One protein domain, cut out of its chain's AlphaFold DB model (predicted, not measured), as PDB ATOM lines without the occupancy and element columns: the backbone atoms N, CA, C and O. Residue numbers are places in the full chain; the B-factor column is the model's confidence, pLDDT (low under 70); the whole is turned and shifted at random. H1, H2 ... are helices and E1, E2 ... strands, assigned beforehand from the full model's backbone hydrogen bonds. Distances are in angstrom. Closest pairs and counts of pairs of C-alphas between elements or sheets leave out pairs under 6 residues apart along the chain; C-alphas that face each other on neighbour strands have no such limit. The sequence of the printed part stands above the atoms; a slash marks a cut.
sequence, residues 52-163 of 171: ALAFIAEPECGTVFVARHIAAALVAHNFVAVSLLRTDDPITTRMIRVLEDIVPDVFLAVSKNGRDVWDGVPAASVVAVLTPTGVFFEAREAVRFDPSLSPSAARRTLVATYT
ATOM      1  N   ALA A  52     253.813 160.101 220.219       86.38
ATOM      2  CA  ALA A  52     252.851 160.366 219.163       86.38
ATOM      3  C   ALA A  52     252.054 159.106 218.830       86.38
ATOM      4  O   ALA A  52     252.602 158.008 218.757       86.38
ATOM      5  N   LEU A  53     250.752 159.285 218.634       90.31
ATOM      6  CA  LEU A  53     249.809 158.250 218.243       90.31
ATOM      7  C   LEU A  53     249.157 158.643 216.923       90.31
ATOM      8  O   LEU A  53     248.613 159.739 216.794       90.31
ATOM      9  N   ALA A  54     249.193 157.729 215.962       92.06
ATOM     10  CA  ALA A  54     248.457 157.836 214.715       92.06
ATOM     11  C   ALA A  54     247.251 156.897 214.766       92.06
ATOM     12  O   ALA A  54     247.402 155.678 214.701       92.06
ATOM     13  N   PHE A  55     246.053 157.463 214.889       93.06
ATOM     14  CA  PHE A  55     244.809 156.719 214.772       93.06
ATOM     15  C   PHE A  55     244.399 156.565 213.316       93.06
ATOM     16  O   PHE A  55     244.325 157.546 212.579       93.06
ATOM     17  N   ILE A  56     244.066 155.338 212.936       92.06
ATOM     18  CA  ILE A  56     243.374 155.021 211.688       92.06
ATOM     19  C   ILE A  56     242.013 154.464 212.089       92.06
ATOM     20  O   ILE A  56     241.944 153.378 212.660       92.06
ATOM     21  N   ALA A  57     240.944 155.223 211.864       90.38
ATOM     22  CA  ALA A  57     239.601 154.812 212.260       90.38
ATOM     23  C   ALA A  57     238.847 154.152 211.105       90.38
ATOM     24  O   ALA A  57     238.748 154.721 210.011       90.38
ATOM     25  N   GLU A  58     238.295 152.969 211.373       89.38
ATOM     26  CA  GLU A  58     237.378 152.294 210.459       89.38
ATOM     27  C   GLU A  58     236.078 153.097 210.263       89.38
ATOM     28  O   GLU A  58     235.639 153.794 211.184       89.38
ATOM     29  N   PRO A  59     235.434 153.009 209.084       82.56
ATOM     30  CA  PRO A  59     234.194 153.737 208.785       82.56
ATOM     31  C   PRO A  59     233.046 153.460 209.764       82.56
ATOM     32  O   PRO A  59     232.175 154.300 209.966       82.56
ATOM     33  N   GLU A  60     233.025 152.270 210.357       86.62
ATOM     34  CA  GLU A  60     232.007 151.815 211.298       86.62
ATOM     35  C   GLU A  60     232.211 152.387 212.712       86.62
ATOM     36  O   GLU A  60     231.338 152.241 213.575       86.62
ATOM     37  N   CYS A  61     233.344 153.043 212.981       86.12
ATOM     38  CA  CYS A  61     233.579 153.724 214.246       86.12
ATOM     39  C   CYS A  61     232.684 154.965 214.359       86.12
ATOM     40  O   CYS A  61     232.889 155.968 213.682       86.12
ATOM     41  N   GLY A  62     231.716 154.934 215.278       83.94
ATOM     42  CA  GLY A  62     230.877 156.100 215.563       83.94
ATOM     43  C   GLY A  62     231.675 157.293 216.113       83.94
ATOM     44  O   GLY A  62     232.689 157.124 216.795       83.94
ATOM     45  N   THR A  63     231.185 158.516 215.897       85.25
ATOM     46  CA  THR A  63     231.882 159.758 216.286       85.25
ATOM     47  C   THR A  63     232.247 159.808 217.765       85.25
ATOM     48  O   THR A  63     233.371 160.155 218.116       85.25
ATOM     49  N   VAL A  64     231.317 159.424 218.643       82.94
ATOM     50  CA  VAL A  64     231.527 159.424 220.101       82.94
ATOM     51  C   VAL A  64     232.628 158.443 220.505       82.94
ATOM     52  O   VAL A  64     233.397 158.717 221.425       82.94
ATOM     53  N   PHE A  65     232.740 157.313 219.805       86.69
ATOM     54  CA  PHE A  65     233.817 156.354 220.027       86.69
ATOM     55  C   PHE A  65     235.164 156.998 219.685       86.69
ATOM     56  O   PHE A  65     236.027 157.103 220.557       86.69
ATOM     57  N   VAL A  66     235.304 157.544 218.474       88.75
ATOM     58  CA  VAL A  66     236.524 158.248 218.036       88.75
ATOM     59  C   VAL A  66     236.873 159.410 218.980       88.75
ATOM     60  O   VAL A  66     238.026 159.541 219.390       88.75
ATOM     61  N   ALA A  67     235.883 160.199 219.410       87.06
ATOM     62  CA  ALA A  67     236.058 161.295 220.363       87.06
ATOM     63  C   ALA A  67     236.671 160.822 221.689       87.06
ATOM     64  O   ALA A  67     237.632 161.417 222.175       87.06
ATOM     65  N   ARG A  68     236.160 159.722 222.259       86.38
ATOM     66  CA  ARG A  68     236.678 159.139 223.509       86.38
ATOM     67  C   ARG A  68     238.120 158.664 223.363       86.38
ATOM     68  O   ARG A  68     238.913 158.854 224.283       86.38
ATOM     69  N   HIS A  69     238.468 158.082 222.219       91.19
ATOM     70  CA  HIS A  69     239.830 157.638 221.927       91.19
ATOM     71  C   HIS A  69     240.813 158.801 221.816       91.19
ATOM     72  O   HIS A  69     241.865 158.778 222.459       91.19
ATOM     73  N   ILE A  70     240.439 159.849 221.079       90.81
ATOM     74  CA  ILE A  70     241.219 161.086 220.996       90.81
ATOM     75  C   ILE A  70     241.375 161.698 222.391       90.81
ATOM     76  O   ILE A  70     242.490 162.006 222.808       90.81
ATOM     77  N   ALA A  71     240.282 161.821 223.149       85.56
ATOM     78  CA  ALA A  71     240.303 162.387 224.492       85.56
ATOM     79  C   ALA A  71     241.238 161.606 225.430       85.56
ATOM     80  O   ALA A  71     242.080 162.203 226.100       85.56
ATOM     81  N   ALA A  72     241.139 160.276 225.444       87.00
ATOM     82  CA  ALA A  72     241.990 159.427 226.268       87.00
ATOM     83  C   ALA A  72     243.474 159.536 225.890       87.00
ATOM     84  O   ALA A  72     244.321 159.612 226.779       87.00
ATOM     85  N   ALA A  73     243.793 159.582 224.594       89.81
ATOM     86  CA  ALA A  73     245.164 159.727 224.114       89.81
ATOM     87  C   ALA A  73     245.772 161.094 224.463       89.81
ATOM     88  O   ALA A  73     246.925 161.156 224.897       89.81
ATOM     89  N   LEU A  74     244.985 162.168 224.349       85.94
ATOM     90  CA  LEU A  74     245.384 163.514 224.764       85.94
ATOM     91  C   LEU A  74     245.604 163.596 226.283       85.94
ATOM     92  O   LEU A  74     246.595 164.171 226.727       85.94
ATOM     93  N   VAL A  75     244.729 162.984 227.093       83.75
ATOM     94  CA  VAL A  75     244.922 162.880 228.556       83.75
ATOM     95  C   VAL A  75     246.174 162.074 228.899       83.75
ATOM     96  O   VAL A  75     246.875 162.412 229.848       83.75
ATOM     97  N   ALA A  76     246.503 161.056 228.104       83.25
ATOM     98  CA  ALA A  76     247.752 160.307 228.213       83.25
ATOM     99  C   ALA A  76     248.993 161.080 227.700       83.25
ATOM    100  O   ALA A  76     250.078 160.509 227.630       83.25
ATOM    101  N   HIS A  77     248.846 162.374 227.383       84.88
ATOM    102  CA  HIS A  77     249.899 163.287 226.929       84.88
ATOM    103  C   HIS A  77     250.539 162.924 225.582       84.88
ATOM    104  O   HIS A  77     251.707 163.239 225.346       84.88
ATOM    105  N   ASN A  78     249.773 162.295 224.690       85.81
ATOM    106  CA  ASN A  78     250.227 162.036 223.329       85.81
ATOM    107  C   ASN A  78     249.911 163.208 222.398       85.81
ATOM    108  O   ASN A  78     248.880 163.868 222.531       85.81
ATOM    109  N   PHE A  79     250.763 163.393 221.393       88.94
ATOM    110  CA  PHE A  79     250.358 164.006 220.135       88.94
ATOM    111  C   PHE A  79     249.448 163.026 219.385       88.94
ATOM    112  O   PHE A  79     249.783 161.847 219.275       88.94
ATOM    113  N   VAL A  80     248.317 163.492 218.861       91.62
ATOM    114  CA  VAL A  80     247.316 162.640 218.212       91.62
ATOM    115  C   VAL A  80     247.133 163.050 216.756       91.62
ATOM    116  O   VAL A  80     246.618 164.123 216.461       91.62
ATOM    117  N   ALA A  81     247.515 162.170 215.837       92.56
ATOM    118  CA  ALA A  81     247.159 162.263 214.428       92.56
ATOM    119  C   ALA A  81     245.964 161.346 214.139       92.56
ATOM    120  O   ALA A  81     245.946 160.215 214.619       92.56
ATOM    121  N   VAL A  82     244.976 161.795 213.363       91.88
ATOM    122  CA  VAL A  82     243.794 160.980 213.022       91.88
ATOM    123  C   VAL A  82     243.581 160.921 211.517       91.88
ATOM    124  O   VAL A  82     243.406 161.951 210.867       91.88
ATOM    125  N   SER A  83     243.533 159.706 210.983       90.69
ATOM    126  CA  SER A  83     243.059 159.378 209.641       90.69
ATOM    127  C   SER A  83     241.714 158.654 209.739       90.69
ATOM    128  O   SER A  83     241.529 157.770 210.579       90.69
ATOM    129  N   LEU A  84     240.762 159.050 208.895       86.75
ATOM    130  CA  LEU A  84     239.443 158.431 208.794       86.75
ATOM    131  C   LEU A  84     239.338 157.715 207.450       86.75
ATOM    132  O   LEU A  84     239.380 158.371 206.410       86.75
ATOM    133  N   LEU A  85     239.131 156.395 207.457       81.19
ATOM    134  CA  LEU A  85     239.071 155.608 206.216       81.19
ATOM    135  C   LEU A  85     237.847 155.932 205.341       81.19
ATOM    136  O   LEU A  85     237.863 155.686 204.135       81.19
ATOM    137  N   ARG A  86     236.792 156.518 205.918       72.00
ATOM    138  CA  ARG A  86     235.676 157.112 205.174       72.00
ATOM    139  C   ARG A  86     235.220 158.385 205.876       72.00
ATOM    140  O   ARG A  86     235.003 158.383 207.083       72.00
ATOM    141  N   THR A  87     235.114 159.481 205.128       62.19
ATOM    142  CA  THR A  87     234.712 160.790 205.663       62.19
ATOM    143  C   THR A  87     233.430 161.263 204.987       62.19
ATOM    144  O   THR A  87     233.455 162.110 204.099       62.19
ATOM    145  N   ASP A  88     232.299 160.681 205.376       60.38
ATOM    146  CA  ASP A  88     230.964 161.124 204.959       60.38
ATOM    147  C   ASP A  88     230.121 161.679 206.116       60.38
ATOM    148  O   ASP A  88     229.169 162.411 205.858       60.38
ATOM    149  N   ASP A  89     230.496 161.426 207.375       77.12
ATOM    150  CA  ASP A  89     229.775 161.969 208.527       77.12
ATOM    151  C   ASP A  89     230.137 163.453 208.799       77.12
ATOM    152  O   ASP A  89     231.280 163.770 209.178       77.12
ATOM    153  N   PRO A  90     229.179 164.394 208.649       78.44
ATOM    154  CA  PRO A  90     229.410 165.816 208.892       78.44
ATOM    155  C   PRO A  90     229.802 166.114 210.340       78.44
ATOM    156  O   PRO A  90     230.528 167.077 210.597       78.44
ATOM    157  N   ILE A  91     229.339 165.293 211.284       79.75
ATOM    158  CA  ILE A  91     229.541 165.520 212.712       79.75
ATOM    159  C   ILE A  91     230.987 165.196 213.095       79.75
ATOM    160  O   ILE A  91     231.667 166.025 213.704       79.75
ATOM    161  N   THR A  92     231.504 164.044 212.669       81.19
ATOM    162  CA  THR A  92     232.915 163.674 212.855       81.19
ATOM    163  C   THR A  92     233.837 164.686 212.180       81.19
ATOM    164  O   THR A  92     234.816 165.134 212.781       81.19
ATOM    165  N   THR A  93     233.491 165.129 210.968       81.75
ATOM    166  CA  THR A  93     234.247 166.170 210.256       81.75
ATOM    167  C   THR A  93     234.296 167.475 211.053       81.75
ATOM    168  O   THR A  93     235.352 168.098 211.174       81.75
ATOM    169  N   ARG A  94     233.161 167.892 211.625       81.88
ATOM    170  CA  ARG A  94     233.078 169.087 212.469       81.88
ATOM    171  C   ARG A  94     233.923 168.942 213.730       81.88
ATOM    172  O   ARG A  94     234.664 169.864 214.057       81.88
ATOM    173  N   MET A  95     233.845 167.795 214.402       85.25
ATOM    174  CA  MET A  95     234.647 167.499 215.588       85.25
ATOM    175  C   MET A  95     236.142 167.634 215.312       85.25
ATOM    176  O   MET A  95     236.841 168.315 216.056       85.25
ATOM    177  N   ILE A  96     236.619 167.024 214.229       86.88
ATOM    178  CA  ILE A  96     238.030 167.079 213.847       86.88
ATOM    179  C   ILE A  96     238.476 168.520 213.591       86.88
ATOM    180  O   ILE A  96     239.491 168.932 214.140       86.88
ATOM    181  N   ARG A  97     237.699 169.311 212.836       83.25
ATOM    182  CA  ARG A  97     238.029 170.726 212.579       83.25
ATOM    183  C   ARG A  97     238.133 171.540 213.867       83.25
ATOM    184  O   ARG A  97     239.100 172.262 214.058       83.25
ATOM    185  N   VAL A  98     237.172 171.369 214.771       80.94
ATOM    186  CA  VAL A  98     237.172 172.049 216.074       80.94
ATOM    187  C   VAL A  98     238.406 171.665 216.900       80.94
ATOM    188  O   VAL A  98     238.997 172.520 217.553       80.94
ATOM    189  N   LEU A  99     238.834 170.400 216.859       83.75
ATOM    190  CA  LEU A  99     240.051 169.958 217.541       83.75
ATOM    191  C   LEU A  99     241.322 170.544 216.917       83.75
ATOM    192  O   LEU A  99     242.201 170.967 217.662       83.75
ATOM    193  N   GLU A 100     241.414 170.610 215.586       85.62
ATOM    194  CA  GLU A 100     242.540 171.266 214.909       85.62
ATOM    195  C   GLU A 100     242.640 172.752 215.272       85.62
ATOM    196  O   GLU A 100     243.744 173.248 215.470       85.62
ATOM    197  N   ASP A 101     241.510 173.445 215.427       80.69
ATOM    198  CA  ASP A 101     241.494 174.865 215.792       80.69
ATOM    199  C   ASP A 101     241.834 175.099 217.276       80.69
ATOM    200  O   ASP A 101     242.488 176.082 217.626       80.69
ATOM    201  N   ILE A 102     241.385 174.212 218.172       77.50
ATOM    202  CA  ILE A 102     241.518 174.397 219.626       77.50
ATOM    203  C   ILE A 102     242.852 173.876 220.171       77.50
ATOM    204  O   ILE A 102     243.400 174.460 221.108       77.50
ATOM    205  N   VAL A 103     243.355 172.763 219.635       79.88
ATOM    206  CA  VAL A 103     244.578 172.098 220.110       79.88
ATOM    207  C   VAL A 103     245.550 171.743 218.967       79.88
ATOM    208  O   VAL A 103     246.024 170.605 218.901       79.88
ATOM    209  N   PRO A 104     245.923 172.701 218.093       81.50
ATOM    210  CA  PRO A 104     246.748 172.444 216.903       81.50
ATOM    211  C   PRO A 104     248.137 171.861 217.211       81.50
ATOM    212  O   PRO A 104     248.736 171.185 216.379       81.50
ATOM    213  N   ASP A 105     248.668 172.106 218.410       81.44
ATOM    214  CA  ASP A 105     250.004 171.641 218.797       81.44
ATOM    215  C   ASP A 105     250.050 170.150 219.167       81.44
ATOM    216  O   ASP A 105     251.120 169.535 219.144       81.44
ATOM    217  N   VAL A 106     248.902 169.568 219.527       84.19
ATOM    218  CA  VAL A 106     248.790 168.183 220.023       84.19
ATOM    219  C   VAL A 106     247.785 167.341 219.239       84.19
ATOM    220  O   VAL A 106     247.633 166.158 219.535       84.19
ATOM    221  N   PHE A 107     247.129 167.916 218.233       89.19
ATOM    222  CA  PHE A 107     246.181 167.230 217.369       89.19
ATOM    223  C   PHE A 107     246.407 167.588 215.898       89.19
ATOM    224  O   PHE A 107     246.646 168.746 215.564       89.19
ATOM    225  N   LEU A 108     246.297 166.600 215.013       90.19
ATOM    226  CA  LEU A 108     246.391 166.781 213.568       90.19
ATOM    227  C   LEU A 108     245.401 165.869 212.844       90.19
ATOM    228  O   LEU A 108     245.414 164.652 213.035       90.19
ATOM    229  N   ALA A 109     244.593 166.430 211.947       89.19
ATOM    230  CA  ALA A 109     243.842 165.623 210.997       89.19
ATOM    231  C   ALA A 109     244.739 165.242 209.814       89.19
ATOM    232  O   ALA A 109     245.290 166.107 209.134       89.19
ATOM    233  N   VAL A 110     244.869 163.945 209.557       86.50
ATOM    234  CA  VAL A 110     245.607 163.400 208.409       86.50
ATOM    235  C   VAL A 110     244.718 163.399 207.169       86.50
ATOM    236  O   VAL A 110     245.141 163.813 206.092       86.50
ATOM    237  N   SER A 111     243.465 162.972 207.320       78.94
ATOM    238  CA  SER A 111     242.504 162.932 206.220       78.94
ATOM    239  C   SER A 111     241.882 164.315 206.017       78.94
ATOM    240  O   SER A 111     241.020 164.743 206.786       78.94
ATOM    241  N   LYS A 112     242.311 165.030 204.971       68.50
ATOM    242  CA  LYS A 112     241.803 166.361 204.600       68.50
ATOM    243  C   LYS A 112     241.317 166.365 203.159       68.50
ATOM    244  O   LYS A 112     242.055 166.030 202.239       68.50
ATOM    245  N   ASN A 113     240.074 166.805 202.946       64.31
ATOM    246  CA  ASN A 113     239.487 166.991 201.611       64.31
ATOM    247  C   ASN A 113     239.607 165.748 200.700       64.31
ATOM    248  O   ASN A 113     239.889 165.873 199.508       64.31
ATOM    249  N   GLY A 114     239.432 164.549 201.265       64.12
ATOM    250  CA  GLY A 114     239.529 163.283 200.527       64.12
ATOM    251  C   GLY A 114     240.956 162.853 200.170       64.12
ATOM    252  O   GLY A 114     241.132 162.016 199.287       64.12
ATOM    253  N   ARG A 115     241.977 163.431 200.814       69.62
ATOM    254  CA  ARG A 115     243.377 163.012 200.698       69.62
ATOM    255  C   ARG A 115     243.973 162.797 202.080       69.62
ATOM    256  O   ARG A 115     243.762 163.616 202.972       69.62
ATOM    257  N   ASP A 116     244.763 161.743 202.217       80.44
ATOM    258  CA  ASP A 116     245.559 161.519 203.416       80.44
ATOM    259  C   ASP A 116     246.902 162.223 203.266       80.44
ATOM    260  O   ASP A 116     247.712 161.889 202.399       80.44
ATOM    261  N   VAL A 117     247.120 163.231 204.107       82.62
ATOM    262  CA  VAL A 117     248.366 163.986 204.183       82.62
ATOM    263  C   VAL A 117     249.022 163.656 205.513       82.62
ATOM    264  O   VAL A 117     248.634 164.157 206.565       82.62
ATOM    265  N   TRP A 118     250.027 162.789 205.451       84.50
ATOM    266  CA  TRP A 118     250.815 162.370 206.612       84.50
ATOM    267  C   TRP A 118     251.940 163.357 206.951       84.50
ATOM    268  O   TRP A 118     252.667 163.161 207.927       84.50
ATOM    269  N   ASP A 119     252.068 164.436 206.175       79.19
ATOM    270  CA  ASP A 119     253.043 165.491 206.418       79.19
ATOM    271  C   ASP A 119     252.792 166.117 207.789       79.19
ATOM    272  O   ASP A 119     251.736 166.679 208.080       79.19
ATOM    273  N   GLY A 120     253.791 165.992 208.656       77.12
ATOM    274  CA  GLY A 120     253.712 166.457 210.027       77.12
ATOM    275  C   GLY A 120     253.380 165.367 211.039       77.12
ATOM    276  O   GLY A 120     253.575 165.634 212.215       77.12
ATOM    277  N   VAL A 121     252.985 164.148 210.672       84.81
ATOM    278  CA  VAL A 121     252.904 163.050 211.654       84.81
ATOM    279  C   VAL A 121     254.327 162.665 212.095       84.81
ATOM    280  O   VAL A 121     255.180 162.431 211.237       84.81
ATOM    281  N   PRO A 122     254.647 162.636 213.406       83.12
ATOM    282  CA  PRO A 122     255.983 162.254 213.864       83.12
ATOM    283  C   PRO A 122     256.364 160.850 213.379       83.12
ATOM    284  O   PRO A 122     255.577 159.919 213.510       83.12
ATOM    285  N   ALA A 123     257.581 160.673 212.861       78.31
ATOM    286  CA  ALA A 123     258.012 159.394 212.284       78.31
ATOM    287  C   ALA A 123     258.010 158.228 213.294       78.31
ATOM    288  O   ALA A 123     257.803 157.085 212.908       78.31
ATOM    289  N   ALA A 124     258.198 158.517 214.584       82.19
ATOM    290  CA  ALA A 124     258.143 157.538 215.672       82.19
ATOM    291  C   ALA A 124     256.724 157.348 216.254       82.19
ATOM    292  O   ALA A 124     256.581 156.912 217.394       82.19
ATOM    293  N   SER A 125     255.672 157.733 215.519       85.31
ATOM    294  CA  SER A 125     254.297 157.575 216.002       85.31
ATOM    295  C   SER A 125     253.913 156.103 216.077       85.31
ATOM    296  O   SER A 125     254.081 155.362 215.113       85.31
ATOM    297  N   VAL A 126     253.318 155.699 217.195       89.19
ATOM    298  CA  VAL A 126     252.680 154.388 217.312       89.19
ATOM    299  C   VAL A 126     251.376 154.415 216.517       89.19
ATOM    300  O   VAL A 126     250.527 155.284 216.733       89.19
ATOM    301  N   VAL A 127     251.201 153.461 215.603       90.44
ATOM    302  CA  VAL A 127     249.971 153.332 214.813       90.44
ATOM    303  C   VAL A 127     248.948 152.498 215.579       90.44
ATOM    304  O   VAL A 127     249.246 151.399 216.054       90.44
ATOM    305  N   ALA A 128     247.733 153.028 215.688       92.00
ATOM    306  CA  ALA A 128     246.595 152.385 216.322       92.00
ATOM    307  C   ALA A 128     245.392 152.377 215.369       92.00
ATOM    308  O   ALA A 128     244.854 153.425 215.014       92.00
ATOM    309  N   VAL A 129     244.947 151.189 214.973       93.19
ATOM    310  CA  VAL A 129     243.745 151.004 214.158       93.19
ATOM    311  C   VAL A 129     242.545 150.867 215.088       93.19
ATOM    312  O   VAL A 129     242.506 149.966 215.930       93.19
ATOM    313  N   LEU A 130     241.592 151.787 214.965       92.31
ATOM    314  CA  LEU A 130     240.345 151.780 215.720       92.31
ATOM    315  C   LEU A 130     239.290 151.007 214.931       92.31
ATOM    316  O   LEU A 130     239.028 151.332 213.774       92.31
ATOM    317  N   THR A 131     238.663 150.036 215.588       90.06
ATOM    318  CA  THR A 131     237.506 149.296 215.071       90.06
ATOM    319  C   THR A 131     236.346 149.436 216.055       90.06
ATOM    320  O   THR A 131     236.573 149.760 217.224       90.06
ATOM    321  N   PRO A 132     235.093 149.142 215.669       85.00
ATOM    322  CA  PRO A 132     233.954 149.225 216.589       85.00
ATOM    323  C   PRO A 132     234.085 148.363 217.855       85.00
ATOM    324  O   PRO A 132     233.367 148.579 218.828       85.00
ATOM    325  N   THR A 133     234.971 147.362 217.842       84.19
ATOM    326  CA  THR A 133     235.110 146.376 218.927       84.19
ATOM    327  C   THR A 133     236.404 146.519 219.726       84.19
ATOM    328  O   THR A 133     236.561 145.865 220.762       84.19
ATOM    329  N   GLY A 134     237.339 147.359 219.282       87.81
ATOM    330  CA  GLY A 134     238.636 147.452 219.931       87.81
ATOM    331  C   GLY A 134     239.653 148.312 219.199       87.81
ATOM    332  O   GLY A 134     239.341 149.058 218.275       87.81
ATOM    333  N   VAL A 135     240.896 148.193 219.658       91.81
ATOM    334  CA  VAL A 135     242.051 148.898 219.104       91.81
ATOM    335  C   VAL A 135     243.179 147.919 218.862       91.81
ATOM    336  O   VAL A 135     243.543 147.134 219.740       91.81
ATOM    337  N   PHE A 136     243.758 148.004 217.674       90.44
ATOM    338  CA  PHE A 136     244.882 147.189 217.253       90.44
ATOM    339  C   PHE A 136     246.099 148.088 217.132       90.44
ATOM    340  O   PHE A 136     246.062 149.089 216.424       90.44
ATOM    341  N   PHE A 137     247.169 147.738 217.830       89.25
ATOM    342  CA  PHE A 137     248.444 148.429 217.700       89.25
ATOM    343  C   PHE A 137     249.404 147.561 216.903       89.25
ATOM    344  O   PHE A 137     249.346 146.330 216.972       89.25
ATOM    345  N   GLU A 138     250.334 148.199 216.206       79.25
ATOM    346  CA  GLU A 138     251.452 147.483 215.609       79.25
ATOM    347  C   GLU A 138     252.243 146.728 216.696       79.25
ATOM    348  O   GLU A 138     252.562 147.275 217.753       79.25
ATOM    349  N   ALA A 139     252.512 145.440 216.459       73.06
ATOM    350  CA  ALA A 139     253.281 144.558 217.345       73.06
ATOM    351  C   ALA A 139     252.750 144.377 218.789       73.06
ATOM    352  O   ALA A 139     253.491 143.906 219.657       73.06
ATOM    353  N   ARG A 140     251.475 144.691 219.075       79.62
ATOM    354  CA  ARG A 140     250.841 144.413 220.383       79.62
ATOM    355  C   ARG A 140     249.554 143.611 220.211       79.62
ATOM    356  O   ARG A 140     248.934 143.611 219.152       79.62
ATOM    357  N   GLU A 141     249.144 142.938 221.281       79.44
ATOM    358  CA  GLU A 141     247.841 142.278 221.331       79.44
ATOM    359  C   GLU A 141     246.709 143.305 221.188       79.44
ATOM    360  O   GLU A 141     246.795 144.430 221.695       79.44
ATOM    361  N   ALA A 142     245.648 142.903 220.489       82.94
ATOM    362  CA  ALA A 142     244.456 143.716 220.318       82.94
ATOM    363  C   ALA A 142     243.809 144.022 221.671       82.94
ATOM    364  O   ALA A 142     243.536 143.124 222.470       82.94
ATOM    365  N   VAL A 143     243.496 145.291 221.906       85.88
ATOM    366  CA  VAL A 143     242.764 145.719 223.095       85.88
ATOM    367  C   VAL A 143     241.280 145.709 222.763       85.88
ATOM    368  O   VAL A 143     240.801 146.551 222.005       85.88
ATOM    369  N   ARG A 144     240.547 144.747 223.325       85.94
ATOM    370  CA  ARG A 144     239.081 144.707 223.253       85.94
ATOM    371  C   ARG A 144     238.484 145.439 224.445       85.94
ATOM    372  O   ARG A 144     238.953 145.268 225.570       85.94
ATOM    373  N   PHE A 145     237.444 146.230 224.207       77.50
ATOM    374  CA  PHE A 145     236.759 146.933 225.287       77.50
ATOM    375  C   PHE A 145     235.682 146.057 225.897       77.50
ATOM    376  O   PHE A 145     234.809 145.549 225.198       77.50
ATOM    377  N   ASP A 146     235.759 145.892 227.213       80.38
ATOM    378  CA  ASP A 146     234.762 145.167 227.980       80.38
ATOM    379  C   ASP A 146     233.543 146.078 228.229       80.38
ATOM    380  O   ASP A 146     233.661 147.075 228.950       80.38
ATOM    381  N   PRO A 147     232.372 145.762 227.641       77.75
ATOM    382  CA  PRO A 147     231.166 146.571 227.791       77.75
ATOM    383  C   PRO A 147     230.565 146.495 229.202       77.75
ATOM    384  O   PRO A 147     229.689 147.292 229.524       77.75
ATOM    385  N   SER A 148     231.006 145.553 230.044       83.31
ATOM    386  CA  SER A 148     230.529 145.407 231.423       83.31
ATOM    387  C   SER A 148     231.203 146.369 232.408       83.31
ATOM    388  O   SER A 148     230.754 146.510 233.549       83.31
ATOM    389  N   LEU A 149     232.267 147.059 231.982       81.38
ATOM    390  CA  LEU A 149     232.969 148.021 232.822       81.38
ATOM    391  C   LEU A 149     232.079 149.216 233.166       81.38
ATOM    392  O   LEU A 149     231.389 149.782 232.319       81.38
ATOM    393  N   SER A 150     232.179 149.679 234.416       83.69
ATOM    394  CA  SER A 150     231.591 150.963 234.789       83.69
ATOM    395  C   SER A 150     232.220 152.100 233.967       83.69
ATOM    396  O   SER A 150     233.397 152.003 233.599       83.69
ATOM    397  N   PRO A 151     231.507 153.218 233.731       78.19
ATOM    398  CA  PRO A 151     232.029 154.331 232.934       78.19
ATOM    399  C   PRO A 151     233.409 154.821 233.401       78.19
ATOM    400  O   PRO A 151     234.320 155.031 232.601       78.19
ATOM    401  N   SER A 152     233.615 154.920 234.718       74.56
ATOM    402  CA  SER A 152     234.895 155.336 235.298       74.56
ATOM    403  C   SER A 152     236.012 154.306 235.094       74.56
ATOM    404  O   SER A 152     237.170 154.689 234.922       74.56
ATOM    405  N   ALA A 153     235.691 153.009 235.136       77.88
ATOM    406  CA  ALA A 153     236.655 151.944 234.882       77.88
ATOM    407  C   ALA A 153     237.038 151.898 233.398       77.88
ATOM    408  O   ALA A 153     238.228 151.909 233.093       77.88
ATOM    409  N   ALA A 154     236.055 151.968 232.496       80.69
ATOM    410  CA  ALA A 154     236.275 152.049 231.055       80.69
ATOM    411  C   ALA A 154     237.181 153.236 230.690       80.69
ATOM    412  O   ALA A 154     238.168 153.065 229.976       80.69
ATOM    413  N   ARG A 155     236.924 154.416 231.272       80.62
ATOM    414  CA  ARG A 155     237.757 155.617 231.101       80.62
ATOM    415  C   ARG A 155     239.216 155.383 231.499       80.62
ATOM    416  O   ARG A 155     240.125 155.706 230.739       80.62
ATOM    417  N   ARG A 156     239.455 154.826 232.693       82.06
ATOM    418  CA  ARG A 156     240.820 154.553 233.183       82.06
ATOM    419  C   ARG A 156     241.541 153.533 232.310       82.06
ATOM    420  O   ARG A 156     242.704 153.748 231.983       82.06
ATOM    421  N   THR A 157     240.851 152.468 231.910       85.31
ATOM    422  CA  THR A 157     241.390 151.461 230.988       85.31
ATOM    423  C   THR A 157     241.774 152.094 229.653       85.31
ATOM    424  O   THR A 157     242.840 151.790 229.116       85.31
ATOM    425  N   LEU A 158     240.963 153.026 229.145       86.44
ATOM    426  CA  LEU A 158     241.244 153.699 227.882       86.44
ATOM    427  C   LEU A 158     242.482 154.600 227.964       86.44
ATOM    428  O   LEU A 158     243.364 154.505 227.116       86.44
ATOM    429  N   VAL A 159     242.610 155.412 229.016       85.81
ATOM    430  CA  VAL A 159     243.815 156.238 229.237       85.81
ATOM    431  C   VAL A 159     245.057 155.360 229.414       85.81
ATOM    432  O   VAL A 159     246.095 155.625 228.810       85.81
ATOM    433  N   ALA A 160     244.956 154.279 230.192       86.38
ATOM    434  CA  ALA A 160     246.065 153.350 230.404       86.38
ATOM    435  C   ALA A 160     246.514 152.664 229.103       86.38
ATOM    436  O   ALA A 160     247.703 152.412 228.918       86.38
ATOM    437  N   THR A 161     245.583 152.410 228.180       89.06
ATOM    438  CA  THR A 161     245.871 151.828 226.861       89.06
ATOM    439  C   THR A 161     246.807 152.713 226.028       89.06
ATOM    440  O   THR A 161     247.682 152.187 225.334       89.06
ATOM    441  N   TYR A 162     246.662 154.037 226.153       88.62
ATOM    442  CA  TYR A 162     247.439 155.052 225.429       88.62
ATOM    443  C   TYR A 162     248.594 155.655 226.213       88.62
ATOM    444  O   TYR A 162     249.313 156.499 225.687       88.62
ATOM    445  N   THR A 163     248.772 155.256 227.468       86.12
ATOM    446  CA  THR A 163     249.902 155.736 228.255       86.12
ATOM    447  C   THR A 163     251.188 155.130 227.677       86.12
ATOM    448  O   THR A 163     251.290 153.899 227.626       86.12
TER     449      THR A 163
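This is residues 52 to 163 of the 171 residues of an uncharacterized protein of Frondihabitans sp. PAMC 28766 (UniProt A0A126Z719). A twisted sheet of five strands has H1 packed along one face, over E1, with H2 by the E3 edge; H2, H1 and H3 form a row of helix centres with H1 in the middle. H3, reached by a long loop from the edge strand E5, meets H1 near the last residues of both helices, closest at Ala 72 and Val 159, so that the two make a V at 63 degrees, and H3 only grazes the sheet. The printed part has 112 residues, with three named helices and five named strands in the order E1 H1 E2 H2 E3 E4 E5 H3, a mixed class of helices and strands. The mixed sheet runs E3 E2 E1 E4 E5, with only E4 and E5 antiparallel. The whole is compact, with a radius of gyration of the C-alphas of 13.3 A and spans of 38 by 30 by 26 A.

The sheet holds E3, residues 107 to 109; E2, residues 79 to 84, 16.7 A long; E1, residues 52 to 57, 15.9 A, beginning at C-alpha 52 (252.851, 160.366, 219.163); E4, residues 126 to 131, 16.2 A; and E5, residues 134 to 137, 10.1 A. H1 is residues 63 to 75, 18.2 A, with C-alpha 63 at (231.882, 159.758, 216.286). H2 is residues 90 to 102, 18.3 A. H3 is residues 151 to 162, 17.2 A, ending at C-alpha 162 (247.439, 155.052, 225.429).

E1 is parallel to E2, with N 55 and O 81 at 2.8 A, and to E4, with N 56 and O 128 at 2.9 A. E3 is parallel to E2, with N 108 and O 80 at 2.9 A. E4 and E5 form an antiparallel hairpin, with N 129 and O 136 at 2.8 A. H1 is on the sheet at a height of 9.0 A, over E1 and along the strands, at 8 degrees to E1 on the local plane. H1 and H2 on one face of the sheet make two layers with it. E1, H1, E2 and E2, H2, E3 are strand-helix-strand units, parallel neighbour strands with a helix between, each with a right-handed crossover. The closest C-alphas of H2 and E3, Glu 100 and Phe 107, are 6.0 A apart. H1 and H2 only just touch, with 3 pairs of C-alphas within 8 A, the closest Thr 63 and Thr 92 at 5.3 A; their tilt is shallow, 20 degrees, the same way. H1 touches H3 at a steep tilt of 63 degrees, the closest C-alphas, Ala 72 and Val 159, 4.7 A apart. H3 only grazes the sheet, with residues 161 to 162. H2 and H3 are apart. In H1, H2 and H3 every O i to N i+4 pair is within hydrogen-bond range.

The C-alphas farthest apart, Asp 119 and Ser 148, are 39.2 A apart. The printed part has no cut. The links E3 to E4, 16 residues, and E5 to H3, 13 residues, are long; residues 143 to 144 of the latter pair antiparallel with residues 134 to 135 of E5. Mean pLDDT of the printed part is 83.7, and residues 87 to 88 and 112 to 115 are under 70.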